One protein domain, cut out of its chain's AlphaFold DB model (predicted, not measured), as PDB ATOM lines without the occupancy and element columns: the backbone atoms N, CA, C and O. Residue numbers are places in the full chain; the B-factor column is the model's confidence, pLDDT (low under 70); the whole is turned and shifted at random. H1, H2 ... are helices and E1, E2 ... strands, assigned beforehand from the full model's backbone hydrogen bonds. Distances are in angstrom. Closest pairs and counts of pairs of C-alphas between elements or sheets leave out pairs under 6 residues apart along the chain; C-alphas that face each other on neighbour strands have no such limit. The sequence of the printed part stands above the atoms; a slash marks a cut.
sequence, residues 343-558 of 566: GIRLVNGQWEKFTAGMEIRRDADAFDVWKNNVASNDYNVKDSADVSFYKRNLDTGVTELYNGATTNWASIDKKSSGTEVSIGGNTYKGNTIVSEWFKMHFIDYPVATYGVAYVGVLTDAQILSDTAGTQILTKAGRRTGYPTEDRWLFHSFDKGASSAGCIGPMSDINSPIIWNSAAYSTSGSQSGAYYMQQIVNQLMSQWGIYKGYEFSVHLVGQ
ATOM      1  N   GLY A 343     101.254  83.027  49.576       97.19
ATOM      2  CA  GLY A 343     101.822  84.155  48.861       97.19
ATOM      3  C   GLY A 343     102.504  85.097  49.843       97.19
ATOM      4  O   GLY A 343     101.971  85.375  50.918       97.19
ATOM      5  N   ILE A 344     103.693  85.581  49.492       96.06
ATOM      6  CA  ILE A 344     104.469  86.483  50.348       96.06
ATOM      7  C   ILE A 344     104.994  87.621  49.510       96.06
ATOM      8  O   ILE A 344     105.523  87.394  48.425       96.06
ATOM      9  N   ARG A 345     104.880  88.838  50.025       94.06
ATOM     10  CA  ARG A 345     105.509  90.017  49.442       94.06
ATOM     11  C   ARG A 345     105.927  90.995  50.528       94.06
ATOM     12  O   ARG A 345     105.365  90.998  51.623       94.06
ATOM     13  N   LEU A 346     106.891  91.838  50.191       93.00
ATOM     14  CA  LEU A 346     107.283  92.977  51.001       93.00
ATOM     15  C   LEU A 346     106.706  94.238  50.354       93.00
ATOM     16  O   LEU A 346     107.000  94.536  49.201       93.00
ATOM     17  N   VAL A 347     105.845  94.959  51.071       89.12
ATOM     18  CA  VAL A 347     105.192  96.179  50.573       89.12
ATOM     19  C   VAL A 347     105.527  97.313  51.524       89.12
ATOM     20  O   VAL A 347     105.149  97.270  52.691       89.12
ATOM     21  N   ASN A 348     106.245  98.329  51.040       87.25
ATOM     22  CA  ASN A 348     106.672  99.479  51.848       87.25
ATOM     23  C   ASN A 348     107.387  99.061  53.153       87.25
ATOM     24  O   ASN A 348     107.115  99.599  54.225       87.25
ATOM     25  N   GLY A 349     108.257  98.046  53.070       86.31
ATOM     26  CA  GLY A 349     108.988  97.499  54.219       86.31
ATOM     27  C   GLY A 349     108.136  96.690  55.206       86.31
ATOM     28  O   GLY A 349     108.622  96.345  56.279       86.31
ATOM     29  N   GLN A 350     106.874  96.396  54.878       90.94
ATOM     30  CA  GLN A 350     105.984  95.566  55.688       90.94
ATOM     31  C   GLN A 350     105.718  94.228  55.004       90.94
ATOM     32  O   GLN A 350     105.396  94.163  53.815       90.94
ATOM     33  N   TRP A 351     105.854  93.151  55.773       95.12
ATOM     34  CA  TRP A 351     105.605  91.799  55.298       95.12
ATOM     35  C   TRP A 351     104.119  91.532  55.151       95.12
ATOM     36  O   TRP A 351     103.371  91.606  56.122       95.12
ATOM     37  N   GLU A 352     103.716  91.112  53.962       95.31
ATOM     38  CA  GLU A 352     102.376  90.614  53.715       95.31
ATOM     39  C   GLU A 352     102.421  89.131  53.381       95.31
ATOM     40  O   GLU A 352     103.055  88.711  52.412       95.31
ATOM     41  N   LYS A 353     101.709  88.350  54.193       96.94
ATOM     42  CA  LYS A 353     101.514  86.914  54.019       96.94
ATOM     43  C   LYS A 353     100.047  86.697  53.675       96.94
ATOM     44  O   LYS A 353      99.164  87.123  54.421       96.94
ATOM     45  N   PHE A 354      99.767  86.081  52.537       97.81
ATOM     46  CA  PHE A 354      98.409  85.890  52.045       97.81
ATOM     47  C   PHE A 354      98.205  84.489  51.482       97.81
ATOM     48  O   PHE A 354      99.151  83.771  51.183       97.81
ATOM     49  N   THR A 355      96.950  84.111  51.309       98.31
ATOM     50  CA  THR A 355      96.552  83.032  50.408       98.31
ATOM     51  C   THR A 355      95.464  83.555  49.480       98.31
ATOM     52  O   THR A 355      94.723  84.465  49.851       98.31
ATOM     53  N   ALA A 356      95.391  83.044  48.263       98.12
ATOM     54  CA  ALA A 356      94.428  83.454  47.267       98.12
ATOM     55  C   ALA A 356      93.959  82.253  46.448       98.12
ATOM     56  O   ALA A 356      94.668  81.261  46.263       98.12
ATOM     57  N   GLY A 357      92.735  82.353  45.955       97.12
ATOM     58  CA  GLY A 357      92.103  81.272  45.224       97.12
ATOM     59  C   GLY A 357      90.908  81.741  44.418       97.12
ATOM     60  O   GLY A 357      90.605  82.934  44.342       97.12
ATOM     61  N   MET A 358      90.257  80.769  43.796       96.00
ATOM     62  CA  MET A 358      89.123  80.946  42.906       96.00
ATOM     63  C   MET A 358      88.049  79.911  43.244       96.00
ATOM     64  O   MET A 358      88.359  78.730  43.379       96.00
ATOM     65  N   GLU A 359      86.798  80.343  43.350       95.62
ATOM     66  CA  GLU A 359      85.630  79.463  43.367       95.62
ATOM     67  C   GLU A 359      84.940  79.551  42.006       95.62
ATOM     68  O   GLU A 359      84.648  80.648  41.529       95.62
ATOM     69  N   ILE A 360      84.689  78.399  41.389       93.38
ATOM     70  CA  ILE A 360      83.897  78.257  40.170       93.38
ATOM     71  C   ILE A 360      82.658  77.453  40.539       93.38
ATOM     72  O   ILE A 360      82.764  76.298  40.943       93.38
ATOM     73  N   ARG A 361      81.477  78.030  40.368       92.06
ATOM     74  CA  ARG A 361      80.202  77.356  40.596       92.06
ATOM     75  C   ARG A 361      79.527  77.098  39.265       92.06
ATOM     76  O   ARG A 361      78.996  78.024  38.671       92.06
ATOM     77  N   ARG A 362      79.544  75.845  38.811       88.88
ATOM     78  CA  ARG A 362      78.819  75.432  37.604       88.88
ATOM     79  C   ARG A 362      77.335  75.264  37.885       88.88
ATOM     80  O   ARG A 362      76.963  74.658  38.897       88.88
ATOM     81  N   ASP A 363      76.523  75.714  36.940       86.06
ATOM     82  CA  ASP A 363      75.077  75.538  36.984       86.06
ATOM     83  C   ASP A 363      74.670  74.062  36.897       86.06
ATOM     84  O   ASP A 363      75.415  73.202  36.419       86.06
ATOM     85  N   ALA A 364      73.467  73.753  37.389       85.50
ATOM     86  CA  ALA A 364      72.955  72.382  37.463       85.50
ATOM     87  C   ALA A 364      72.830  71.707  36.083       85.50
ATOM     88  O   ALA A 364      72.896  70.481  35.986       85.50
ATOM     89  N   ASP A 365      72.667  72.501  35.027       83.06
ATOM     90  CA  ASP A 365      72.528  72.093  33.631       83.06
ATOM     91  C   ASP A 365      73.798  72.346  32.796       83.06
ATOM     92  O   ASP A 365      73.766  72.199  31.576       83.06
ATOM     93  N   ALA A 366      74.949  72.648  33.418       84.31
ATOM     94  CA  ALA A 366      76.185  72.993  32.700       84.31
ATOM     95  C   ALA A 366      76.610  71.942  31.650       84.31
ATOM     96  O   ALA A 366      77.114  72.285  30.582       84.31
ATOM     97  N   PHE A 367      76.369  70.651  31.909       85.94
ATOM     98  CA  PHE A 367      76.681  69.565  30.966       85.94
ATOM     99  C   PHE A 367      75.651  69.381  29.845       85.94
ATOM    100  O   PHE A 367      75.941  68.683  28.875       85.94
ATOM    101  N   ASP A 368      74.474  70.004  29.923       85.62
ATOM    102  CA  ASP A 368      73.493  69.980  28.832       85.62
ATOM    103  C   ASP A 368      73.894  70.921  27.677       85.62
ATOM    104  O   ASP A 368      73.286  70.890  26.604       85.62
ATOM    105  N   VAL A 369      74.991  71.683  27.828       84.25
ATOM    106  CA  VAL A 369      75.625  72.432  26.732       84.25
ATOM    107  C   VAL A 369      76.002  71.530  25.549       84.25
ATOM    108  O   VAL A 369      75.947  71.966  24.394       84.25
ATOM    109  N   TRP A 370      76.358  70.269  25.818       87.38
ATOM    110  CA  TRP A 370      76.538  69.233  24.807       87.38
ATOM    111  C   TRP A 370      76.217  67.853  25.370       87.38
ATOM    112  O   TRP A 370      76.870  67.379  26.300       87.38
ATOM    113  N   LYS A 371      75.251  67.171  24.754       88.31
ATOM    114  CA  LYS A 371      74.817  65.838  25.172       88.31
ATOM    115  C   LYS A 371      74.274  65.053  23.991       88.31
ATOM    116  O   LYS A 371      73.503  65.580  23.196       88.31
ATOM    117  N   ASN A 372      74.645  63.778  23.888       89.69
ATOM    118  CA  ASN A 372      74.115  62.847  22.882       89.69
ATOM    119  C   ASN A 372      74.182  63.400  21.445       89.69
ATOM    120  O   ASN A 372      73.216  63.304  20.691       89.69
ATOM    121  N   ASN A 373      75.326  63.985  21.068       85.06
ATOM    122  CA  ASN A 373      75.559  64.610  19.758       85.06
ATOM    123  C   ASN A 373      74.712  65.857  19.457       85.06
ATOM    124  O   ASN A 373      74.658  66.299  18.310       85.06
ATOM    125  N   VAL A 374      74.096  66.459  20.473       85.12
ATOM    126  CA  VAL A 374      73.341  67.706  20.354       85.12
ATOM    127  C   VAL A 374      74.031  68.786  21.181       85.12
ATOM    128  O   VAL A 374      74.217  68.630  22.385       85.12
ATOM    129  N   ALA A 375      74.417  69.882  20.527       83.38
ATOM    130  CA  ALA A 375      74.891  71.089  21.198       83.38
ATOM    131  C   ALA A 375      73.701  72.002  21.523       83.38
ATOM    132  O   ALA A 375      72.840  72.219  20.664       83.38
ATOM    133  N   SER A 376      73.664  72.562  22.732       76.50
ATOM    134  CA  SER A 376      72.645  73.546  23.098       76.50
ATOM    135  C   SER A 376      72.850  74.862  22.341       76.50
ATOM    136  O   SER A 376      73.970  75.361  22.194       76.50
ATOM    137  N   ASN A 377      71.742  75.440  21.872       67.38
ATOM    138  CA  ASN A 377      71.716  76.754  21.227       67.38
ATOM    139  C   ASN A 377      71.388  77.895  22.208       67.38
ATOM    140  O   ASN A 377      71.575  79.059  21.848       67.38
ATOM    141  N   ASP A 378      70.905  77.582  23.416       64.00
ATOM    142  CA  ASP A 378      70.531  78.583  24.419       64.00
ATOM    143  C   ASP A 378      71.785  79.228  25.013       64.00
ATOM    144  O   ASP A 378      72.692  78.538  25.470       64.00
ATOM    145  N   TYR A 379      71.834  80.560  24.984       55.19
ATOM    146  CA  TYR A 379      72.929  81.344  25.543       55.19
ATOM    147  C   TYR A 379      73.080  81.149  27.055       55.19
ATOM    148  O   TYR A 379      74.207  81.125  27.524       55.19
ATOM    149  N   ASN A 380      71.985  80.942  27.791       57.62
ATOM    150  CA  ASN A 380      72.025  80.723  29.241       57.62
ATOM    151  C   ASN A 380      72.499  79.310  29.612       57.62
ATOM    152  O   ASN A 380      73.021  79.106  30.700       57.62
ATOM    153  N   VAL A 381      72.370  78.355  28.684       60.16
ATOM    154  CA  VAL A 381      72.886  76.977  28.798       60.16
ATOM    155  C   VAL A 381      74.309  76.875  28.223       60.16
ATOM    156  O   VAL A 381      74.930  75.811  28.236       60.16
ATOM    157  N   LYS A 382      74.880  77.971  27.693       60.28
ATOM    158  CA  LYS A 382      76.288  77.996  27.286       60.28
ATOM    159  C   LYS A 382      77.152  78.126  28.523       60.28
ATOM    160  O   LYS A 382      77.610  79.212  28.838       60.28
ATOM    161  N   ASP A 383      77.461  76.978  29.106       62.00
ATOM    162  CA  ASP A 383      78.690  76.811  29.873       62.00
ATOM    163  C   ASP A 383      78.810  77.726  31.114       62.00
ATOM    164  O   ASP A 383      79.895  78.050  31.598       62.00
ATOM    165  N   SER A 384      77.648  78.138  31.619       66.19
ATOM    166  CA  SER A 384      77.491  79.131  32.667       66.19
ATOM    167  C   SER A 384      78.099  78.654  33.983       66.19
ATOM    168  O   SER A 384      77.875  77.532  34.456       66.19
ATOM    169  N   ALA A 385      78.898  79.540  34.568       82.00
ATOM    170  CA  ALA A 385      79.436  79.380  35.900       82.00
ATOM    171  C   ALA A 385      79.551  80.748  36.570       82.00
ATOM    172  O   ALA A 385      79.963  81.721  35.940       82.00
ATOM    173  N   ASP A 386      79.265  80.802  37.864       87.94
ATOM    174  CA  ASP A 386      79.629  81.947  38.685       87.94
ATOM    175  C   ASP A 386      81.070  81.770  39.152       87.94
ATOM    176  O   ASP A 386      81.415  80.770  39.788       87.94
ATOM    177  N   VAL A 387      81.924  82.744  38.849       92.56
ATOM    178  CA  VAL A 387      83.328  82.716  39.264       92.56
ATOM    179  C   VAL A 387      83.601  83.853  40.229       92.56
ATOM    180  O   VAL A 387      83.294  85.014  39.957       92.56
ATOM    181  N   SER A 388      84.225  83.525  41.353       95.19
ATOM    182  CA  SER A 388      84.712  84.504  42.317       95.19
ATOM    183  C   SER A 388      86.152  84.209  42.701       95.19
ATOM    184  O   SER A 388      86.619  83.073  42.645       95.19
ATOM    185  N   PHE A 389      86.868  85.252  43.087       97.62
ATOM    186  CA  PHE A 389      88.235  85.177  43.570       97.62
ATOM    187  C   PHE A 389      88.279  85.667  45.001       97.62
ATOM    188  O   PHE A 389      87.520  86.559  45.390       97.62
ATOM    189  N   TYR A 390      89.212  85.127  45.772       97.62
ATOM    190  CA  TYR A 390      89.476  85.607  47.114       97.62
ATOM    191  C   TYR A 390      90.961  85.826  47.337       97.62
ATOM    192  O   TYR A 390      91.804  85.119  46.783       97.62
ATOM    193  N   LYS A 391      91.265  86.770  48.222       98.00
ATOM    194  CA  LYS A 391      92.573  86.914  48.847       98.00
ATOM    195  C   LYS A 391      92.378  87.081  50.344       98.00
ATOM    196  O   LYS A 391      91.648  87.960  50.786       98.00
ATOM    197  N   ARG A 392      93.030  86.234  51.132       97.62
ATOM    198  CA  ARG A 392      92.981  86.259  52.591       97.62
ATOM    199  C   ARG A 392      94.345  86.615  53.152       97.62
ATOM    200  O   ARG A 392      95.326  85.926  52.887       97.62
ATOM    201  N   ASN A 393      94.400  87.677  53.944       96.19
ATOM    202  CA  ASN A 393      95.590  88.046  54.697       96.19
ATOM    203  C   ASN A 393      95.761  87.069  55.876       96.19
ATOM    204  O   ASN A 393      94.839  86.889  56.670       96.19
ATOM    205  N   LEU A 394      96.919  86.418  55.988       95.75
ATOM    206  CA  LEU A 394      97.175  85.381  56.996       95.75
ATOM    207  C   LEU A 394      97.507  85.970  58.379       95.75
ATOM    208  O   LEU A 394      97.231  85.344  59.408       95.75
ATOM    209  N   ASP A 395      98.028  87.198  58.432       91.69
ATOM    210  CA  ASP A 395      98.268  87.910  59.689       91.69
ATOM    211  C   ASP A 395      96.939  88.278  60.370       91.69
ATOM    212  O   ASP A 395      96.741  88.010  61.561       91.69
ATOM    213  N   THR A 396      95.999  88.854  59.611       91.69
ATOM    214  CA  THR A 396      94.741  89.419  60.133       91.69
ATOM    215  C   THR A 396      93.526  88.504  59.992       91.69
ATOM    216  O   THR A 396      92.561  88.673  60.733       91.69
ATOM    217  N   GLY A 397      93.547  87.552  59.057       92.19
ATOM    218  CA  GLY A 397      92.401  86.711  58.694       92.19
ATOM    219  C   GLY A 397      91.368  87.395  57.789       92.19
ATOM    220  O   GLY A 397      90.399  86.752  57.383       92.19
ATOM    221  N   VAL A 398      91.556  88.676  57.450       95.56
ATOM    222  CA  VAL A 398      90.634  89.428  56.584       95.56
ATOM    223  C   VAL A 398      90.660  88.848  55.173       95.56
ATOM    224  O   VAL A 398      91.733  88.618  54.616       95.56
ATOM    225  N   THR A 399      89.475  88.610  54.608       97.25
ATOM    226  CA  THR A 399      89.293  88.103  53.241       97.25
ATOM    227  C   THR A 399      88.666  89.177  52.367       97.25
ATOM    228  O   THR A 399      87.597  89.693  52.685       97.25
ATOM    229  N   GLU A 400      89.329  89.488  51.263       97.62
ATOM    230  CA  GLU A 400      88.801  90.289  50.166       97.62
ATOM    231  C   GLU A 400      88.205  89.357  49.109       97.62
ATOM    232  O   GLU A 400      88.779  88.306  48.814       97.62
ATOM    233  N   LEU A 401      87.063  89.747  48.543       97.38
ATOM    234  CA  LEU A 401      86.364  89.000  47.502       97.38
ATOM    235  C   LEU A 401      86.255  89.842  46.235       97.38
ATOM    236  O   LEU A 401      85.987  91.042  46.294       97.38
ATOM    237  N   TYR A 402      86.407  89.185  45.094       96.88
ATOM    238  CA  TYR A 402      86.130  89.745  43.784       96.88
ATOM    239  C   TYR A 402      85.219  88.784  43.029       96.88
ATOM    240  O   TYR A 402      85.650  87.728  42.571       96.88
ATOM    241  N   ASN A 403      83.945  89.145  42.925       89.50
ATOM    242  CA  ASN A 403      82.995  88.434  42.077       89.50
ATOM    243  C   ASN A 403      83.358  88.804  40.636       89.50
ATOM    244  O   ASN A 403      83.464  89.994  40.347       89.50
ATOM    245  N   GLY A 404      83.662  87.812  39.799       75.62
ATOM    246  CA  GLY A 404      84.320  87.984  38.505       75.62
ATOM    247  C   GLY A 404      83.708  89.066  37.608       75.62
ATOM    248  O   GLY A 404      82.577  89.506  37.784       75.62
ATOM    249  N   ALA A 405      84.469  89.497  36.601       82.94
ATOM    250  CA  ALA A 405      84.105  90.652  35.775       82.94
ATOM    251  C   ALA A 405      82.824  90.468  34.928       82.94
ATOM    252  O   ALA A 405      82.329  91.442  34.364       82.94
ATOM    253  N   THR A 406      82.314  89.239  34.817       85.06
ATOM    254  CA  THR A 406      81.127  88.858  34.043       85.06
ATOM    255  C   THR A 406      80.441  87.649  34.683       85.06
ATOM    256  O   THR A 406      81.055  86.933  35.475       85.06
ATOM    257  N   THR A 407      79.186  87.404  34.311       80.75
ATOM    258  CA  THR A 407      78.423  86.190  34.649       80.75
ATOM    259  C   THR A 407      78.482  85.131  33.542       80.75
ATOM    260  O   THR A 407      77.982  84.030  33.724       80.75
ATOM    261  N   ASN A 408      79.081  85.445  32.385       83.31
ATOM    262  CA  ASN A 408      79.166  84.537  31.240       83.31
ATOM    263  C   ASN A 408      80.563  83.908  31.164       83.31
ATOM    264  O   ASN A 408      81.548  84.599  30.883       83.31
ATOM    265  N   TRP A 409      80.647  82.597  31.375       88.25
ATOM    266  CA  TRP A 409      81.906  81.857  31.427       88.25
ATOM    267  C   TRP A 409      81.881  80.657  30.487       88.25
ATOM    268  O   TRP A 409      80.821  80.168  30.124       88.25
ATOM    269  N   ALA A 410      83.064  80.219  30.063       88.31
ATOM    270  CA  ALA A 410      83.278  78.916  29.452       88.31
ATOM    271  C   ALA A 410      84.029  78.019  30.452       88.31
ATOM    272  O   ALA A 410      84.967  78.478  31.098       88.31
ATOM    273  N   SER A 411      83.622  76.761  30.596       88.12
ATOM    274  CA  SER A 411      84.072  75.752  31.556       88.12
ATOM    275  C   SER A 411      83.842  74.276  31.130       88.12
ATOM    276  O   SER A 411      84.383  73.381  31.786       88.12
ATOM    277  N   ILE A 412      83.075  74.004  30.065       87.62
ATOM    278  CA  ILE A 412      82.600  72.711  29.555       87.62
ATOM    279  C   ILE A 412      82.803  72.674  28.038       87.62
ATOM    280  O   ILE A 412      82.376  73.551  27.279       87.62
ATOM    281  N   ASP A 413      83.454  71.623  27.551       86.00
ATOM    282  CA  ASP A 413      83.649  71.470  26.117       86.00
ATOM    283  C   ASP A 413      82.353  71.072  25.391       86.00
ATOM    284  O   ASP A 413      81.563  70.252  25.849       86.00
ATOM    285  N   LYS A 414      82.160  71.636  24.199       84.19
ATOM    286  CA  LYS A 414      81.077  71.304  23.264       84.19
ATOM    287  C   LYS A 414      81.534  71.136  21.815       84.19
ATOM    288  O   LYS A 414      80.710  70.809  20.963       84.19
ATOM    289  N   LYS A 415      82.816  71.382  21.502       81.31
ATOM    290  CA  LYS A 415      83.325  71.416  20.115       81.31
ATOM    291  C   LYS A 415      84.444  70.420  19.820       81.31
ATOM    292  O   LYS A 415      84.556  70.052  18.653       81.31
ATOM    293  N   SER A 416      85.255  69.980  20.792       82.69
ATOM    294  CA  SER A 416      86.374  69.070  20.473       82.69
ATOM    295  C   SER A 416      85.848  67.765  19.880       82.69
ATOM    296  O   SER A 416      84.836  67.235  20.333       82.69
ATOM    297  N   SER A 417      86.499  67.261  18.837       80.75
ATOM    298  CA  SER A 417      86.090  66.027  18.153       80.75
ATOM    299  C   SER A 417      86.887  64.830  18.665       80.75
ATOM    300  O   SER A 417      88.065  64.981  18.984       80.75
ATOM    301  N   GLY A 418      86.255  63.653  18.746       81.25
ATOM    302  CA  GLY A 418      86.919  62.418  19.175       81.25
ATOM    303  C   GLY A 418      87.228  62.364  20.674       81.25
ATOM    304  O   GLY A 418      88.090  61.599  21.094       81.25
ATOM    305  N   THR A 419      86.558  63.197  21.469       84.75
ATOM    306  CA  THR A 419      86.719  63.282  22.927       84.75
ATOM    307  C   THR A 419      85.486  62.771  23.662       84.75
ATOM    308  O   THR A 419      85.361  62.964  24.863       84.75
ATOM    309  N   GLU A 420      84.532  62.173  22.956       88.75
ATOM    310  CA  GLU A 420      83.254  61.746  23.505       88.75
ATOM    311  C   GLU A 420      83.401  60.643  24.566       88.75
ATOM    312  O   GLU A 420      84.004  59.602  24.325       88.75
ATOM    313  N   VAL A 421      82.778  60.844  25.729       87.75
ATOM    314  CA  VAL A 421      82.775  59.914  26.867       87.75
ATOM    315  C   VAL A 421      81.337  59.526  27.199       87.75
ATOM    316  O   VAL A 421      80.468  60.390  27.320       87.75
ATOM    317  N   SER A 422      81.067  58.228  27.361       87.81
ATOM    318  CA  SER A 422      79.726  57.720  27.689       87.81
ATOM    319  C   SER A 422      79.561  57.467  29.188       87.81
ATOM    320  O   SER A 422      80.281  56.657  29.764       87.81
ATOM    321  N   ILE A 423      78.592  58.137  29.816       84.00
ATOM    322  CA  ILE A 423      78.298  58.064  31.255       84.00
ATOM    323  C   ILE A 423      76.784  58.018  31.458       84.00
ATOM    324  O   ILE A 423      76.046  58.845  30.923       84.00
ATOM    325  N   GLY A 424      76.304  57.046  32.239       81.19
ATOM    326  CA  GLY A 424      74.885  56.958  32.605       81.19
ATOM    327  C   GLY A 424      73.933  56.866  31.404       81.19
ATOM    328  O   GLY A 424      72.852  57.446  31.440       81.19
ATOM    329  N   GLY A 425      74.351  56.198  30.322       85.25
ATOM    330  CA  GLY A 425      73.563  56.057  29.090       85.25
ATOM    331  C   GLY A 425      73.516  57.305  28.200       85.25
ATOM    332  O   GLY A 425      72.840  57.279  27.177       85.25
ATOM    333  N   ASN A 426      74.231  58.373  28.562       89.25
ATOM    334  CA  ASN A 426      74.403  59.568  27.743       89.25
ATOM    335  C   ASN A 426      75.868  59.724  27.323       89.25
ATOM    336  O   ASN A 426      76.769  59.187  27.966       89.25
ATOM    337  N   THR A 427      76.113  60.491  26.269       89.88
ATOM    338  CA  THR A 427      77.454  60.823  25.779       89.88
ATOM    339  C   THR A 427      77.729  62.309  25.994       89.88
ATOM    340  O   THR A 427      76.888  63.141  25.649       89.88
ATOM    341  N   TYR A 428      78.915  62.631  26.521       88.31
ATOM    342  CA  TYR A 428      79.398  63.985  26.842       88.31
ATOM    343  C   TYR A 428      80.786  64.248  26.232       88.31
ATOM    344  O   TYR A 428      81.438  63.309  25.784       88.31
ATOM    345  N   LYS A 429      81.265  65.499  26.217       87.00
ATOM    346  CA  LYS A 429      82.637  65.826  25.785       87.00
ATOM    347  C   LYS A 429      83.646  65.663  26.921       87.00
ATOM    348  O   LYS A 429      83.527  66.307  27.962       87.00
ATOM    349  N   GLY A 430      84.673  64.857  26.684       84.56
ATOM    350  CA  GLY A 430      85.717  64.505  27.644       84.56
ATOM    351  C   GLY A 430      86.746  65.601  27.924       84.56
ATOM    352  O   GLY A 430      87.360  65.597  28.981       84.56
ATOM    353  N   ASN A 431      86.909  66.607  27.060       86.06
ATOM    354  CA  ASN A 431      87.817  67.730  27.339       86.06
ATOM    355  C   ASN A 431      87.214  68.713  28.367       86.06
ATOM    356  O   ASN A 431      87.031  69.892  28.091       86.06
ATOM    357  N   THR A 432      86.884  68.218  29.559       88.31
ATOM    358  CA  THR A 432      86.188  68.949  30.615       88.31
ATOM    359  C   THR A 432      86.796  68.598  31.972       88.31
ATOM    360  O   THR A 432      86.931  67.422  32.303       88.31
ATOM    361  N   ILE A 433      87.145  69.604  32.780       90.56
ATOM    362  CA  ILE A 433      87.625  69.395  34.159       90.56
ATOM    363  C   ILE A 433      86.468  68.925  35.049       90.56
ATOM    364  O   ILE A 433      85.383  69.506  34.988       90.56
ATOM    365  N   VAL A 434      86.706  67.915  35.891       89.62
ATOM    366  CA  VAL A 434      85.699  67.315  36.793       89.62
ATOM    367  C   VAL A 434      86.156  67.149  38.246       89.62
ATOM    368  O   VAL A 434      85.373  66.714  39.087       89.62
ATOM    369  N   SER A 435      87.401  67.500  38.572       90.12
ATOM    370  CA  SER A 435      87.884  67.532  39.959       90.12
ATOM    371  C   SER A 435      87.295  68.708  40.736       90.12
ATOM    372  O   SER A 435      87.346  69.838  40.254       90.12
ATOM    373  N   GLU A 436      86.845  68.459  41.969       92.38
ATOM    374  CA  GLU A 436      86.417  69.514  42.900       92.38
ATOM    375  C   GLU A 436      87.556  70.490  43.229       92.38
ATOM    376  O   GLU A 436      87.361  71.699  43.208       92.38
ATOM    377  N   TRP A 437      88.751  69.974  43.517       94.25
ATOM    378  CA  TRP A 437      89.909  70.778  43.904       94.25
ATOM    379  C   TRP A 437      91.039  70.603  42.901       94.25
ATOM    380  O   TRP A 437      91.391  69.477  42.551       94.25
ATOM    381  N   PHE A 438      91.611  71.718  42.459       95.56
ATOM    382  CA  PHE A 438      92.787  71.755  41.592       95.56
ATOM    383  C   PHE A 438      93.530  73.087  41.754       95.56
ATOM    384  O   PHE A 438      93.230  73.863  42.668       95.56
ATOM    385  N   LYS A 439      94.539  73.336  40.917       97.19
ATOM    386  CA  LYS A 439      95.445  74.482  41.043       97.19
ATOM    387  C   LYS A 439      95.527  75.301  39.762       97.19
ATOM    388  O   LYS A 439      95.285  74.793  38.667       97.19
ATOM    389  N   MET A 440      95.930  76.560  39.886       97.31
ATOM    390  CA  MET A 440      96.220  77.428  38.744       97.31
ATOM    391  C   MET A 440      97.397  78.354  39.049       97.31
ATOM    392  O   MET A 440      97.562  78.762  40.188       97.31
ATOM    393  N   HIS A 441      98.185  78.744  38.051       97.81
ATOM    394  CA  HIS A 441      99.164  79.832  38.192       97.81
ATOM    395  C   HIS A 441      99.213  80.699  36.929       97.81
ATOM    396  O   HIS A 441      98.955  80.210  35.832       97.81
ATOM    397  N   PHE A 442      99.526  81.991  37.068       97.81
ATOM    398  CA  PHE A 442      99.638  82.905  35.925       97.81
ATOM    399  C   PHE A 442     101.020  82.850  35.276       97.81
ATOM    400  O   PHE A 442     102.037  82.837  35.975       97.81
ATOM    401  N   ILE A 443     101.038  82.907  33.943       96.44
ATOM    402  CA  ILE A 443     102.247  83.004  33.117       96.44
ATOM    403  C   ILE A 443     102.133  84.161  32.124       96.44
ATOM    404  O   ILE A 443     101.027  84.587  31.781       96.44
ATOM    405  N   ASP A 444     103.276  84.632  31.628       96.25
ATOM    406  CA  ASP A 444     103.318  85.498  30.450       96.25
ATOM    407  C   ASP A 444     102.786  84.757  29.220       96.25
ATOM    408  O   ASP A 444     103.088  83.580  29.002       96.25
ATOM    409  N   TYR A 445     102.012  85.459  28.396       94.88
ATOM    410  CA  TYR A 445     101.452  84.903  27.171       94.88
ATOM    411  C   TYR A 445     101.402  85.943  26.044       94.88
ATOM    412  O   TYR A 445     101.193  87.130  26.310       94.88
ATOM    413  N   PRO A 446     101.563  85.542  24.766       94.31
ATOM    414  CA  PRO A 446     101.464  86.482  23.656       94.31
ATOM    415  C   PRO A 446     100.086  87.151  23.583       94.31
ATOM    416  O   PRO A 446      99.078  86.487  23.325       94.31
ATOM    417  N   VAL A 447     100.071  88.484  23.717       92.44
ATOM    418  CA  VAL A 447      98.857  89.326  23.684       92.44
ATOM    419  C   VAL A 447      98.019  89.079  22.430       92.44
ATOM    420  O   VAL A 447      96.796  89.074  22.503       92.44
ATOM    421  N   ALA A 448      98.659  88.805  21.290       90.62
ATOM    422  CA  ALA A 448      97.972  88.527  20.029       90.62
ATOM    423  C   ALA A 448      97.012  87.321  20.092       90.62
ATOM    424  O   ALA A 448      96.096  87.238  19.277       90.62
ATOM    425  N   THR A 449      97.195  86.403  21.050       91.94
ATOM    426  CA  THR A 449      96.383  85.180  21.146       91.94
ATOM    427  C   THR A 449      95.045  85.432  21.835       91.94
ATOM    428  O   THR A 449      94.000  85.087  21.293       91.94
ATOM    429  N   TYR A 450      95.067  86.063  23.014       93.81
ATOM    430  CA  TYR A 450      93.890  86.207  23.885       93.81
ATOM    431  C   TYR A 450      93.586  87.660  24.277       93.81
ATOM    432  O   TYR A 450      92.683  87.927  25.068       93.81
ATOM    433  N   GLY A 451      94.334  88.624  23.743       93.62
ATOM    434  CA  GLY A 451      94.143  90.047  24.024       93.62
ATOM    435  C   GLY A 451      94.708  90.536  25.348       93.62
ATOM    436  O   GLY A 451      94.523  91.705  25.678       93.62
ATOM    437  N   VAL A 452      95.376  89.663  26.101       95.12
ATOM    438  CA  VAL A 452      95.926  89.936  27.432       95.12
ATOM    439  C   VAL A 452      97.346  89.386  27.539       95.12
ATOM    440  O   VAL A 452      97.691  88.412  26.873       95.12
ATOM    441  N   ALA A 453      98.170  90.013  28.378       95.06
ATOM    442  CA  ALA A 453      99.567  89.611  28.582       95.06
ATOM    443  C   ALA A 453      99.726  88.386  29.499       95.06
ATOM    444  O   ALA A 453     100.808  87.805  29.560       95.06
ATOM    445  N   TYR A 454      98.659  88.001  30.204       96.00
ATOM    446  CA  TYR A 454      98.678  86.944  31.207       96.00
ATOM    447  C   TYR A 454      97.506  85.989  31.021       96.00
ATOM    448  O   TYR A 454      96.365  86.420  30.855       96.00
ATOM    449  N   VAL A 455      97.793  84.695  31.116       97.25
ATOM    450  CA  VAL A 455      96.786  83.629  31.201       97.25
ATOM    451  C   VAL A 455      97.091  82.747  32.398       97.25
ATOM    452  O   VAL A 455      98.251  82.623  32.801       97.25
ATOM    453  N   GLY A 456      96.059  82.148  32.981       97.69
ATOM    454  CA  GLY A 456      96.263  81.120  33.995       97.69
ATOM    455  C   GLY A 456      96.531  79.775  33.329       97.69
ATOM    456  O   GLY A 456      95.997  79.481  32.266       97.69
ATOM    457  N   VAL A 457      97.358  78.947  33.941       98.06
ATOM    458  CA  VAL A 457      97.584  77.556  33.553       98.06
ATOM    459  C   VAL A 457      96.873  76.691  34.577       98.06
ATOM    460  O   VAL A 457      97.175  76.795  35.763       98.06
ATOM    461  N   LEU A 458      95.922  75.871  34.137       97.12
ATOM    462  CA  LEU A 458      95.161  74.959  34.993       97.12
ATOM    463  C   LEU A 458      95.990  73.694  35.232       97.12
ATOM    464  O   LEU A 458      96.532  73.122  34.292       97.12
ATOM    465  N   THR A 459      96.117  73.257  36.480       95.81
ATOM    466  CA  THR A 459      97.054  72.199  36.896       95.81
ATOM    467  C   THR A 459      96.434  71.315  37.971       95.81
ATOM    468  O   THR A 459      95.506  71.739  38.653       95.81
ATOM    469  N   ASP A 460      96.919  70.081  38.105       93.25
ATOM    470  CA  ASP A 460      96.450  69.061  39.059       93.25
ATOM    471  C   ASP A 460      94.961  68.683  38.940       93.25
ATOM    472  O   ASP A 460      94.439  67.923  39.753       93.25
ATOM    473  N   ALA A 461      94.270  69.182  37.916       92.94
ATOM    474  CA  ALA A 461      92.867  68.893  37.676       92.94
ATOM    475  C   ALA A 461      92.684  67.507  37.051       92.94
ATOM    476  O   ALA A 461      93.470  67.086  36.196       92.94
ATOM    477  N   GLN A 462      91.609  66.826  37.449       90.81
ATOM    478  CA  GLN A 462      91.145  65.609  36.791       90.81
ATOM    479  C   GLN A 462      90.238  65.970  35.619       90.81
ATOM    480  O   GLN A 462      89.362  66.833  35.740       90.81
ATOM    481  N   ILE A 463      90.435  65.280  34.500       88.62
ATOM    482  CA  ILE A 463      89.683  65.483  33.263       88.62
ATOM    483  C   ILE A 463      88.689  64.338  33.062       88.62
ATOM    484  O   ILE A 463      88.969  63.188  33.403       88.62
ATOM    485  N   LEU A 464      87.529  64.653  32.486       86.19
ATOM    486  CA  LEU A 464      86.515  63.681  32.103       86.19
ATOM    487  C   LEU A 464      87.062  62.709  31.043       86.19
ATOM    488  O   LEU A 464      87.252  63.062  29.888       86.19
ATOM    489  N   SER A 465      87.294  61.454  31.412       76.75
ATOM    490  CA  SER A 465      87.825  60.437  30.497       76.75
ATOM    491  C   SER A 465      86.978  59.168  30.540       76.75
ATOM    492  O   SER A 465      86.379  58.841  31.563       76.75
ATOM    493  N   ASP A 466      86.926  58.462  29.409       62.56
ATOM    494  CA  ASP A 466      86.343  57.124  29.253       62.56
ATOM    495  C   ASP A 466      87.220  56.017  29.856       62.56
ATOM    496  O   ASP A 466      86.759  54.898  30.089       62.56
ATOM    497  N   THR A 467      88.488  56.328  30.117       56.59
ATOM    498  CA  THR A 467      89.480  55.378  30.587       56.59
ATOM    499  C   THR A 467      89.521  55.426  32.112       56.59
ATOM    500  O   THR A 467      89.773  56.473  32.713       56.59
ATOM    501  N   ALA A 468      89.290  54.283  32.761       46.94
ATOM    502  CA  ALA A 468      89.458  54.136  34.203       46.94
ATOM    503  C   ALA A 468      90.951  54.267  34.563       46.94
ATOM    504  O   ALA A 468      91.698  53.293  34.556       46.94
ATOM    505  N   GLY A 469      91.398  55.498  34.814       51.72
ATOM    506  CA  GLY A 469      92.791  55.818  35.121       51.72
ATOM    507  C   GLY A 469      93.070  57.308  34.946       51.72
ATOM    508  O   GLY A 469      93.371  57.760  33.850       51.72
ATOM    509  N   THR A 470      92.930  58.055  36.041       56.03
ATOM    510  CA  THR A 470      93.324  59.457  36.291       56.03
ATOM    511  C   THR A 470      94.145  60.158  35.191       56.03
ATOM    512  O   THR A 470      95.370  60.253  35.290       56.03
ATOM    513  N   GLN A 471      93.481  60.736  34.183       79.62
ATOM    514  CA  GLN A 471      94.099  61.786  33.366       79.62
ATOM    515  C   GLN A 471      94.148  63.067  34.204       79.62
ATOM    516  O   GLN A 471      93.134  63.741  34.392       79.62
ATOM    517  N   ILE A 472      95.328  63.355  34.753       88.38
ATOM    518  CA  ILE A 472      95.595  64.534  35.584       88.38
ATOM    519  C   ILE A 472      96.477  65.511  34.811       88.38
ATOM    520  O   ILE A 472      97.407  65.108  34.097       88.38
ATOM    521  N   LEU A 473      96.189  66.800  34.972       91.88
ATOM    522  CA  LEU A 473      97.013  67.879  34.451       91.88
ATOM    523  C   LEU A 473      98.314  68.027  35.242       91.88
ATOM    524  O   LEU A 473      98.317  68.172  36.458       91.88
ATOM    525  N   THR A 474      99.429  68.048  34.524       93.44
ATOM    526  CA  THR A 474     100.740  68.426  35.059       93.44
ATOM    527  C   THR A 474     100.761  69.897  35.472       93.44
ATOM    528  O   THR A 474      99.923  70.693  35.046       93.44
ATOM    529  N   LYS A 475     101.805  70.301  36.202       92.62
ATOM    530  CA  LYS A 475     102.083  71.709  36.515       92.62
ATOM    531  C   LYS A 475     102.338  72.582  35.281       92.62
ATOM    532  O   LYS A 475     102.286  73.794  35.385       92.62
ATOM    533  N   ALA A 476     102.576  72.002  34.104       92.12
ATOM    534  CA  ALA A 476     102.658  72.753  32.847       92.12
ATOM    535  C   ALA A 476     101.279  73.005  32.203       92.12
ATOM    536  O   ALA A 476     101.202  73.644  31.149       92.12
ATOM    537  N   GLY A 477     100.210  72.465  32.797       94.06
ATOM    538  CA  GLY A 477      98.849  72.466  32.269       94.06
ATOM    539  C   GLY A 477      98.634  71.510  31.108       94.06
ATOM    540  O   GLY A 477      97.783  71.748  30.265       94.06
ATOM    541  N   ARG A 478      99.420  70.436  31.028       91.44
ATOM    542  CA  ARG A 478      99.283  69.398  29.994       91.44
ATOM    543  C   ARG A 478      98.890  68.075  30.608       91.44
ATOM    544  O   ARG A 478      99.275  67.810  31.748       91.44
ATOM    545  N   ARG A 479      98.206  67.219  29.851       87.88
ATOM    546  CA  ARG A 479      97.882  65.870  30.318       87.88
ATOM    547  C   ARG A 479      99.156  65.081  30.607       87.88
ATOM    548  O   ARG A 479     100.122  65.111  29.842       87.88
ATOM    549  N   THR A 480      99.161  64.371  31.730       84.56
ATOM    550  CA  THR A 480     100.277  63.498  32.107       84.56
ATOM    551  C   THR A 480     100.510  62.449  31.017       84.56
ATOM    552  O   THR A 480      99.577  61.767  30.604       84.56
ATOM    553  N   GLY A 481     101.751  62.341  30.531       82.50
ATOM    554  CA  GLY A 481     102.116  61.462  29.413       82.50
ATOM    555  C   GLY A 481     102.007  62.095  28.018       82.50
ATOM    556  O   GLY A 481     102.481  61.492  27.060       82.50
ATOM    557  N   TYR A 482     101.475  63.319  27.899       84.81
ATOM    558  CA  TYR A 482     101.270  64.014  26.620       84.81
ATOM    559  C   TYR A 482     101.893  65.428  26.626       84.81
ATOM    560  O   TYR A 482     101.193  66.440  26.590       84.81
ATOM    561  N   PRO A 483     103.235  65.547  26.680       81.19
ATOM    562  CA  PRO A 483     103.923  66.831  26.864       81.19
ATOM    563  C   PRO A 483     103.860  67.773  25.651       81.19
ATOM    564  O   PRO A 483     104.216  68.943  25.778       81.19
ATOM    565  N   THR A 484     103.438  67.283  24.483       85.75
ATOM    566  CA  THR A 484     103.310  68.068  23.243       85.75
ATOM    567  C   THR A 484     101.927  68.675  23.052       85.75
ATOM    568  O   THR A 484     101.729  69.416  22.095       85.75
ATOM    569  N   GLU A 485     100.966  68.345  23.914       86.56
ATOM    570  CA  GLU A 485      99.619  68.897  23.820       86.56
ATOM    571  C   GLU A 485      99.565  70.371  24.208       86.56
ATOM    572  O   GLU A 485     100.417  70.897  24.943       86.56
ATOM    573  N   ASP A 486      98.514  71.017  23.710       89.75
ATOM    574  CA  ASP A 486      98.149  72.356  24.127       89.75
ATOM    575  C   ASP A 486      97.845  72.390  25.625       89.75
ATOM    576  O   ASP A 486      97.441  71.406  26.256       89.75
ATOM    577  N   ARG A 487      98.100  73.556  26.212       93.19
ATOM    578  CA  ARG A 487      97.884  73.773  27.635       93.19
ATOM    579  C   ARG A 487      96.404  73.971  27.916       93.19
ATOM    580  O   ARG A 487      95.696  74.621  27.153       93.19
ATOM    581  N   TRP A 488      95.990  73.500  29.077       94.56
ATOM    582  CA  TRP A 488      94.712  73.797  29.691       94.56
ATOM    583  C   TRP A 488      94.855  75.127  30.416       94.56
ATOM    584  O   TRP A 488      95.684  75.281  31.317       94.56
ATOM    585  N   LEU A 489      94.103  76.119  29.957       96.50
ATOM    586  CA  LEU A 489      94.337  77.515  30.288       96.50
ATOM    587  C   LEU A 489      93.100  78.166  30.898       96.50
ATOM    588  O   LEU A 489      91.963  77.787  30.635       96.50
ATOM    589  N   PHE A 490      93.352  79.205  31.678       96.06
ATOM    590  CA  PHE A 490      92.383  80.190  32.101       96.06
ATOM    591  C   PHE A 490      92.555  81.459  31.249       96.06
ATOM    592  O   PHE A 490      93.557  82.167  31.409       96.06
ATOM    593  N   HIS A 491      91.646  81.717  30.303       95.69
ATOM    594  CA  HIS A 491      91.795  82.787  29.300       95.69
ATOM    595  C   HIS A 491      90.461  83.334  28.770       95.69
ATOM    596  O   HIS A 491      89.395  82.815  29.060       95.69
ATOM    597  N   SER A 492      90.504  84.403  27.975       93.62
ATOM    598  CA  SER A 492      89.312  85.006  27.366       93.62
ATOM    599  C   SER A 492      88.725  84.170  26.223       93.62
ATOM    600  O   SER A 492      89.459  83.522  25.476       93.62
ATOM    601  N   PHE A 493      87.408  84.256  26.031       89.88
ATOM    602  CA  PHE A 493      86.688  83.544  24.973       89.88
ATOM    603  C   PHE A 493      85.799  84.457  24.123       89.88
ATOM    604  O   PHE A 493      85.315  85.504  24.564       89.88
ATOM    605  N   ASP A 494      85.533  84.018  22.891       87.69
ATOM    606  CA  ASP A 494      84.448  84.554  22.067       87.69
ATOM    607  C   ASP A 494      83.058  84.127  22.599       87.69
ATOM    608  O   ASP A 494      82.930  83.193  23.392       87.69
ATOM    609  N   LYS A 495      81.986  84.795  22.149       83.69
ATOM    610  CA  LYS A 495      80.597  84.567  22.608       83.69
ATOM    611  C   LYS A 495      80.035  83.161  22.325       83.69
ATOM    612  O   LYS A 495      79.044  82.726  22.915       83.69
ATOM    613  N   GLY A 496      80.587  82.458  21.347       76.88
ATOM    614  CA  GLY A 496      80.172  81.125  20.915       76.88
ATOM    615  C   GLY A 496      81.228  80.056  21.167       76.88
ATOM    616  O   GLY A 496      81.078  78.943  20.645       76.88
ATOM    617  N   ALA A 497      82.291  80.372  21.904       77.38
ATOM    618  CA  ALA A 497      83.451  79.514  22.035       77.38
ATOM    619  C   ALA A 497      83.113  78.219  22.780       77.38
ATOM    620  O   ALA A 497      82.048  78.072  23.388       77.38
ATOM    621  N   SER A 498      84.012  77.252  22.653       77.50
ATOM    622  CA  SER A 498      84.030  76.056  23.487       77.50
ATOM    623  C   SER A 498      85.172  76.189  24.470       77.50
ATOM    624  O   SER A 498      86.226  76.673  24.065       77.50
ATOM    625  N   SER A 499      84.984  75.701  25.693       81.44
ATOM    626  CA  SER A 499      86.069  75.549  26.660       81.44
ATOM    627  C   SER A 499      87.238  74.760  26.061       81.44
ATOM    628  O   SER A 499      88.381  75.179  26.197       81.44
ATOM    629  N   ALA A 500      86.966  73.642  25.370       81.88
ATOM    630  CA  ALA A 500      87.995  72.709  24.891       81.88
ATOM    631  C   ALA A 500      89.018  72.318  25.986       81.88
ATOM    632  O   ALA A 500      90.175  72.036  25.693       81.88
ATOM    633  N   GLY A 501      88.580  72.308  27.250       81.44
ATOM    634  CA  GLY A 501      89.400  72.063  28.436       81.44
ATOM    635  C   GLY A 501      89.854  73.329  29.174       81.44
ATOM    636  O   GLY A 501      90.243  73.278  30.337       81.44
ATOM    637  N   CYS A 502      89.752  74.493  28.550       91.38
ATOM    638  CA  CYS A 502      90.087  75.773  29.159       91.38
ATOM    639  C   CYS A 502      88.894  76.387  29.914       91.38
ATOM    640  O   CYS A 502      87.744  76.023  29.691       91.38
ATOM    641  N   ILE A 503      89.139  77.339  30.808       92.19
ATOM    642  CA  ILE A 503      88.086  78.043  31.556       92.19
ATOM    643  C   ILE A 503      88.254  79.545  31.368       92.19
ATOM    644  O   ILE A 503      89.379  80.024  31.287       92.19
ATOM    645  N   GLY A 504      87.185  80.330  31.301       92.88
ATOM    646  CA  GLY A 504      87.354  81.779  31.363       92.88
ATOM    647  C   GLY A 504      86.200  82.622  30.847       92.88
ATOM    648  O   GLY A 504      85.173  82.086  30.430       92.88
ATOM    649  N   PRO A 505      86.344  83.956  30.914       92.31
ATOM    650  CA  PRO A 505      85.241  84.865  30.656       92.31
ATOM    651  C   PRO A 505      84.908  84.920  29.164       92.31
ATOM    652  O   PRO A 505      85.787  85.080  28.307       92.31
ATOM    653  N   MET A 506      83.617  84.840  28.859       89.00
ATOM    654  CA  MET A 506      83.101  84.945  27.499       89.00
ATOM    655  C   MET A 506      82.786  86.393  27.128       89.00
ATOM    656  O   MET A 506      82.410  87.217  27.958       89.00
ATOM    657  N   SER A 507      82.927  86.706  25.841       89.50
ATOM    658  CA  SER A 507      82.502  87.992  25.295       89.50
ATOM    659  C   SER A 507      80.981  88.098  25.191       89.50
ATOM    660  O   SER A 507      80.327  87.179  24.704       89.50
ATOM    661  N   ASP A 508      80.430  89.278  25.481       86.06
ATOM    662  CA  ASP A 508      79.021  89.582  25.177       86.06
ATOM    663  C   ASP A 508      78.802  89.922  23.694       86.06
ATOM    664  O   ASP A 508      77.665  90.007  23.208       86.06
ATOM    665  N   ILE A 509      79.893  90.096  22.947       81.81
ATOM    666  CA  ILE A 509      79.905  90.571  21.570       81.81
ATOM    667  C   ILE A 509      79.904  89.378  20.629       81.81
ATOM    668  O   ILE A 509      80.774  88.510  20.672       81.81
ATOM    669  N   ASN A 510      78.964  89.378  19.692       77.56
ATOM    670  CA  ASN A 510      78.934  88.393  18.621       77.56
ATOM    671  C   ASN A 510      79.874  88.801  17.470       77.56
ATOM    672  O   ASN A 510      79.421  89.071  16.360       77.56
ATOM    673  N   SER A 511      81.176  88.928  17.751       73.94
ATOM    674  CA  SER A 511      82.188  89.288  16.753       73.94
ATOM    675  C   SER A 511      83.442  88.422  16.898       73.94
ATOM    676  O   SER A 511      84.156  88.549  17.896       73.94
ATOM    677  N   PRO A 512      83.769  87.589  15.892       66.31
ATOM    678  CA  PRO A 512      84.935  86.709  15.937       66.31
ATOM    679  C   PRO A 512      86.272  87.464  15.849       66.31
ATOM    680  O   PRO A 512      87.318  86.858  16.048       66.31
ATOM    681  N   ILE A 513      86.254  88.774  15.572       68.81
ATOM    682  CA  ILE A 513      87.464  89.592  15.374       68.81
ATOM    683  C   ILE A 513      87.835  90.392  16.633       68.81
ATOM    684  O   ILE A 513      88.986  90.772  16.794       68.81
ATOM    685  N   ILE A 514      86.874  90.686  17.515       84.31
ATOM    686  CA  ILE A 514      87.042  91.720  18.555       84.31
ATOM    687  C   ILE A 514      87.086  91.127  19.977       84.31
ATOM    688  O   ILE A 514      87.460  91.809  20.933       84.31
ATOM    689  N   TRP A 515      86.754  89.843  20.146       85.25
ATOM    690  CA  TRP A 515      86.717  89.186  21.459       85.25
ATOM    691  C   TRP A 515      88.077  89.176  22.183       85.25
ATOM    692  O   TRP A 515      88.105  89.196  23.414       85.25
ATOM    693  N   ASN A 516      89.184  89.205  21.432       90.06
ATOM    694  CA  ASN A 516      90.562  89.266  21.923       90.06
ATOM    695  C   ASN A 516      91.103  90.712  22.026       90.06
ATOM    696  O   ASN A 516      92.310  90.927  21.973       90.06
ATOM    697  N   SER A 517      90.240  91.726  22.150       91.25
ATOM    698  CA  SER A 517      90.655  93.122  22.349       91.25
ATOM    699  C   SER A 517      90.296  93.615  23.748       91.25
ATOM    700  O   SER A 517      89.135  93.930  24.009       91.25
ATOM    701  N   ALA A 518      91.280  93.736  24.646       90.50
ATOM    702  CA  ALA A 518      91.058  94.220  26.015       90.50
ATOM    703  C   ALA A 518      90.571  95.681  26.097       90.50
ATOM    704  O   ALA A 518      90.024  96.091  27.117       90.50
ATOM    705  N   ALA A 519      90.739  96.465  25.027       87.31
ATOM    706  CA  ALA A 519      90.286  97.853  24.955       87.31
ATOM    707  C   ALA A 519      88.815  97.997  24.533       87.31
ATOM    708  O   ALA A 519      88.249  99.085  24.632       87.31
ATOM    709  N   TYR A 520      88.187  96.933  24.023       83.50
ATOM    710  CA  TYR A 520      86.829  97.040  23.518       83.50
ATOM    711  C   TYR A 520      85.802  97.012  24.654       83.50
ATOM    712  O   TYR A 520      85.556  95.980  25.278       83.50
ATOM    713  N   SER A 521      85.145  98.152  24.851       79.81
ATOM    714  CA  SER A 521      83.982  98.312  25.718       79.81
ATOM    715  C   SER A 521      83.035  99.327  25.082       79.81
ATOM    716  O   SER A 521      83.407 100.482  24.873       79.81
ATOM    717  N   THR A 522      81.807  98.913  24.776       79.25
ATOM    718  CA  THR A 522      80.715  99.815  24.372       79.25
ATOM    719  C   THR A 522      79.566  99.700  25.371       79.25
ATOM    720  O   THR A 522      79.570  98.805  26.215       79.25
ATOM    721  N   SER A 523      78.612 100.638  25.349       74.00
ATOM    722  CA  SER A 523      77.517 100.671  26.332       74.00
ATOM    723  C   SER A 523      76.762  99.333  26.362       74.00
ATOM    724  O   SER A 523      76.031  99.017  25.426       74.00
ATOM    725  N   GLY A 524      76.970  98.551  27.427       70.81
ATOM    726  CA  GLY A 524      76.344  97.243  27.638       70.81
ATOM    727  C   GLY A 524      76.956  96.061  26.871       70.81
ATOM    728  O   GLY A 524      76.284  95.042  26.731       70.81
ATOM    729  N   SER A 525      78.172  96.163  26.320       83.19
ATOM    730  CA  SER A 525      78.841  95.022  25.669       83.19
ATOM    731  C   SER A 525      80.365  95.099  25.745       83.19
ATOM    732  O   SER A 525      80.978  96.065  25.271       83.19
ATOM    733  N   GLN A 526      80.979  94.038  26.268       91.38
ATOM    734  CA  GLN A 526      82.423  93.935  26.461       91.38
ATOM    735  C   GLN A 526      83.008  92.657  25.839       91.38
ATOM    736  O   GLN A 526      82.332  91.645  25.604       91.38
ATOM    737  N   SER A 527      84.295  92.722  25.499       92.81
ATOM    738  CA  SER A 527      85.035  91.575  24.976       92.81
ATOM    739  C   SER A 527      85.433  90.610  26.098       92.81
ATOM    740  O   SER A 527      85.586  91.012  27.252       92.81
ATOM    741  N   GLY A 528      85.658  89.334  25.770       92.38
ATOM    742  CA  GLY A 528      86.193  88.379  26.745       92.38
ATOM    743  C   GLY A 528      87.561  88.835  27.266       92.38
ATOM    744  O   GLY A 528      87.851  88.724  28.454       92.38
ATOM    745  N   ALA A 529      88.392  89.417  26.393       95.19
ATOM    746  CA  ALA A 529      89.683  89.986  26.773       95.19
ATOM    747  C   ALA A 529      89.558  91.186  27.718       95.19
ATOM    748  O   ALA A 529      90.391  91.331  28.607       95.19
ATOM    749  N   TYR A 530      88.523  92.022  27.576       95.38
ATOM    750  CA  TYR A 530      88.255  93.111  28.516       95.38
ATOM    751  C   TYR A 530      87.994  92.551  29.916       95.38
ATOM    752  O   TYR A 530      88.634  92.978  30.876       95.38
ATOM    753  N   TYR A 531      87.113  91.552  30.030       94.75
ATOM    754  CA  TYR A 531      86.804  90.903  31.304       94.75
ATOM    755  C   TYR A 531      88.022  90.217  31.919       94.75
ATOM    756  O   TYR A 531      88.312  90.408  33.100       94.75
ATOM    757  N   MET A 532      88.781  89.486  31.102       95.88
ATOM    758  CA  MET A 532      90.033  88.867  31.523       95.88
ATOM    759  C   MET A 532      91.040  89.912  32.025       95.88
ATOM    760  O   MET A 532      91.673  89.712  33.058       95.88
ATOM    761  N   GLN A 533      91.146  91.063  31.356       96.12
ATOM    762  CA  GLN A 533      92.013  92.152  31.794       96.12
ATOM    763  C   GLN A 533      91.559  92.757  33.131       96.12
ATOM    764  O   GLN A 533      92.413  93.088  33.948       96.12
ATOM    765  N   GLN A 534      90.251  92.873  33.399       95.88
ATOM    766  CA  GLN A 534      89.762  93.331  34.711       95.88
ATOM    767  C   GLN A 534      90.145  92.357  35.829       95.88
ATOM    768  O   GLN A 534      90.625  92.792  36.874       95.88
ATOM    769  N   ILE A 535      90.014  91.048  35.584       96.56
ATOM    770  CA  ILE A 535      90.457  90.006  36.521       96.56
ATOM    771  C   ILE A 535      91.963  90.136  36.771       96.56
ATOM    772  O   ILE A 535      92.390  90.242  37.916       96.56
ATOM    773  N   VAL A 536      92.778  90.208  35.716       95.94
ATOM    774  CA  VAL A 536      94.236  90.373  35.830       95.94
ATOM    775  C   VAL A 536      94.603  91.651  36.593       95.94
ATOM    776  O   VAL A 536      95.453  91.602  37.480       95.94
ATOM    777  N   ASN A 537      93.945  92.779  36.318       96.19
ATOM    778  CA  ASN A 537      94.170  94.037  37.035       96.19
ATOM    779  C   ASN A 537      93.840  93.896  38.527       96.19
ATOM    780  O   ASN A 537      94.608  94.354  39.375       96.19
ATOM    781  N   GLN A 538      92.723  93.246  38.860       97.19
ATOM    782  CA  GLN A 538      92.347  93.007  40.248       97.19
ATOM    783  C   GLN A 538      93.387  92.132  40.953       97.19
ATOM    784  O   GLN A 538      93.936  92.525  41.982       97.19
ATOM    785  N   LEU A 539      93.691  90.961  40.392       97.00
ATOM    786  CA  LEU A 539      94.540  89.961  41.035       97.00
ATOM    787  C   LEU A 539      96.010  90.396  41.084       97.00
ATOM    788  O   LEU A 539      96.650  90.321  42.131       97.00
ATOM    789  N   MET A 540      96.560  90.863  39.964       95.19
ATOM    790  CA  MET A 540      97.995  91.119  39.834       95.19
ATOM    791  C   MET A 540      98.387  92.569  40.109       95.19
ATOM    792  O   MET A 540      99.499  92.803  40.563       95.19
ATOM    793  N   SER A 541      97.518  93.553  39.858       94.06
ATOM    794  CA  SER A 541      97.858  94.964  40.106       94.06
ATOM    795  C   SER A 541      97.348  95.452  41.458       94.06
ATOM    796  O   SER A 541      98.120  96.020  42.223       94.06
ATOM    797  N   GLN A 542      96.075  95.211  41.790       95.50
ATOM    798  CA  GLN A 542      95.500  95.692  43.054       95.50
ATOM    799  C   GLN A 542      95.870  94.781  44.229       95.50
ATOM    800  O   GLN A 542      96.402  95.230  45.244       95.50
ATOM    801  N   TRP A 543      95.643  93.476  44.086       96.50
ATOM    802  CA  TRP A 543      95.999  92.492  45.107       96.50
ATOM    803  C   TRP A 543      97.483  92.128  45.100       96.50
ATOM    804  O   TRP A 543      97.970  91.610  46.107       96.50
ATOM    805  N   GLY A 544      98.196  92.445  44.012       95.25
ATOM    806  CA  GLY A 544      99.618  92.171  43.783       95.25
ATOM    807  C   GLY A 544     100.012  90.713  43.957       95.25
ATOM    808  O   GLY A 544     101.031  90.411  44.578       95.25
ATOM    809  N   ILE A 545      99.183  89.824  43.411       96.25
ATOM    810  CA  ILE A 545      99.533  88.427  43.201       96.25
ATOM    811  C   ILE A 545     100.574  88.354  42.079       96.25
ATOM    812  O   ILE A 545     100.406  88.938  41.008       96.25
ATOM    813  N   TYR A 546     101.666  87.647  42.343       94.88
ATOM    814  CA  TYR A 546     102.809  87.529  41.446       94.88
ATOM    815  C   TYR A 546     102.657  86.349  40.472       94.88
ATOM    816  O   TYR A 546     101.833  85.452  40.667       94.88
ATOM    817  N   LYS A 547     103.453  86.357  39.396       95.06
ATOM    818  CA  LYS A 547     103.476  85.273  38.398       95.06
ATOM    819  C   LYS A 547     103.945  83.975  39.047       95.06
ATOM    820  O   LYS A 547     104.816  83.999  39.906       95.06
ATOM    821  N   GLY A 548     103.372  82.849  38.643       96.12
ATOM    822  CA  GLY A 548     103.722  81.560  39.239       96.12
ATOM    823  C   GLY A 548     103.190  81.324  40.657       96.12
ATOM    824  O   GLY A 548     103.407  80.233  41.180       96.12
ATOM    825  N   TYR A 549     102.474  82.280  41.272       98.00
ATOM    826  CA  TYR A 549     101.706  82.005  42.486       98.00
ATOM    827  C   TYR A 549     100.655  80.929  42.205       98.00
ATOM    828  O   TYR A 549      99.900  81.025  41.233       98.00
ATOM    829  N   GLU A 550     100.600  79.919  43.068       96.38
ATOM    830  CA  GLU A 550      99.706  78.781  42.910       96.38
ATOM    831  C   GLU A 550      98.361  79.026  43.611       96.38
ATOM    832  O   GLU A 550      98.212  78.853  44.819       96.38
ATOM    833  N   PHE A 551      97.354  79.402  42.836       96.81
ATOM    834  CA  PHE A 551      95.979  79.541  43.293       96.81
ATOM    835  C   PHE A 551      95.382  78.186  43.658       96.81
ATOM    836  O   PHE A 551      95.517  77.212  42.913       96.81
ATOM    837  N   SER A 552      94.621  78.161  44.752       96.75
ATOM    838  CA  SER A 552      93.643  77.099  44.982       96.75
ATOM    839  C   SER A 552      92.413  77.343  44.115       96.75
ATOM    840  O   SER A 552      91.890  78.459  44.104       96.75
ATOM    841  N   VAL A 553      91.942  76.326  43.400       97.06
ATOM    842  CA  VAL A 553      90.691  76.401  42.646       97.06
ATOM    843  C   VAL A 553      89.696  75.398  43.211       97.06
ATOM    844  O   VAL A 553      89.988  74.201  43.273       97.06
ATOM    845  N   HIS A 554      88.527  75.900  43.610       96.31
ATOM    846  CA  HIS A 554      87.396  75.116  44.097       96.31
ATOM    847  C   HIS A 554      86.270  75.132  43.069       96.31
ATOM    848  O   HIS A 554      85.621  76.154  42.856       96.31
ATOM    849  N   LEU A 555      86.039  74.001  42.419       93.62
ATOM    850  CA  LEU A 555      84.922  73.797  41.512       93.62
ATOM    851  C   LEU A 555      83.758  73.156  42.267       93.62
ATOM    852  O   LEU A 555      83.843  72.015  42.719       93.62
ATOM    853  N   VAL A 556      82.644  73.871  42.354       92.56
ATOM    854  CA  VAL A 556      81.409  73.458  43.028       92.56
ATOM    855  C   VAL A 556      80.223  73.462  42.061       92.56
ATOM    856  O   VAL A 556      80.330  73.898  40.914       92.56
ATOM    857  N   GLY A 557      79.069  72.968  42.518       89.50
ATOM    858  CA  GLY A 557      77.881  72.804  41.676       89.50
ATOM    859  C   GLY A 557      77.938  71.502  40.875       89.50
ATOM    860  O   GLY A 557      78.294  70.457  41.427       89.50
ATOM    861  N   GLN A 558      77.587  71.540  39.587       87.69
ATOM    862  CA  GLN A 558      77.600  70.346  38.736       87.69
ATOM    863  C   GLN A 558      79.030  70.011  38.271       87.69
ATOM    864  O   GLN A 558      79.516  70.503  37.253       87.69
TER     865      GLN A 558
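This is residues 343 to 558 of the 566 residues of an uncharacterized protein of Treponema caldarium (strain ATCC 51460 / DSM 7334 / H1) (UniProt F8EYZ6). Little regular structure: a strongly twisted sheet of seven strands, with H3 packed on it and long loops, has the E1-E2 hairpin towards one end and the small E5-E6 hairpin at the other. The 216 printed residues include E1 E2 H1 E3 E4 E5 E6 E7 H2 E8 H3 E9, 84 residues of mixed class. It is compact, radius of gyration of the C-alphas 17.3 A, spanning 59 by 44 by 33 A.

E1, residues 343 to 347, begins at C-alpha 343 (101.822, 84.155, 48.861). Then come E2, 350 to 362, 38.3 A long; H1, 366 to 369; E3, 385 to 393, 26.3 A; E4, 399 to 403; E5, 420 to 423; E6, 426 to 429; E7, 437 to 444, 24.0 A; H2, 447 to 450; E8, 454 to 459; H3, 528 to 542, 20.2 A; and E9, 551 to 557, ending at (77.881, 72.804, 41.676).

E1 and E9 are on one side of E2, E3 on the other. E2 and E9 are parallel, N 358 to O 552 2.8 A. H3 is on the branched sheet; H1 and H2 are not. In H3 every O i to N i+4 pair is within hydrogen-bond range.

The printed part has no cut. The link E8 to H3, 68 residues, is long. Residues 377 to 384, 466 to 470 and 512 to 513 are under pLDDT 70.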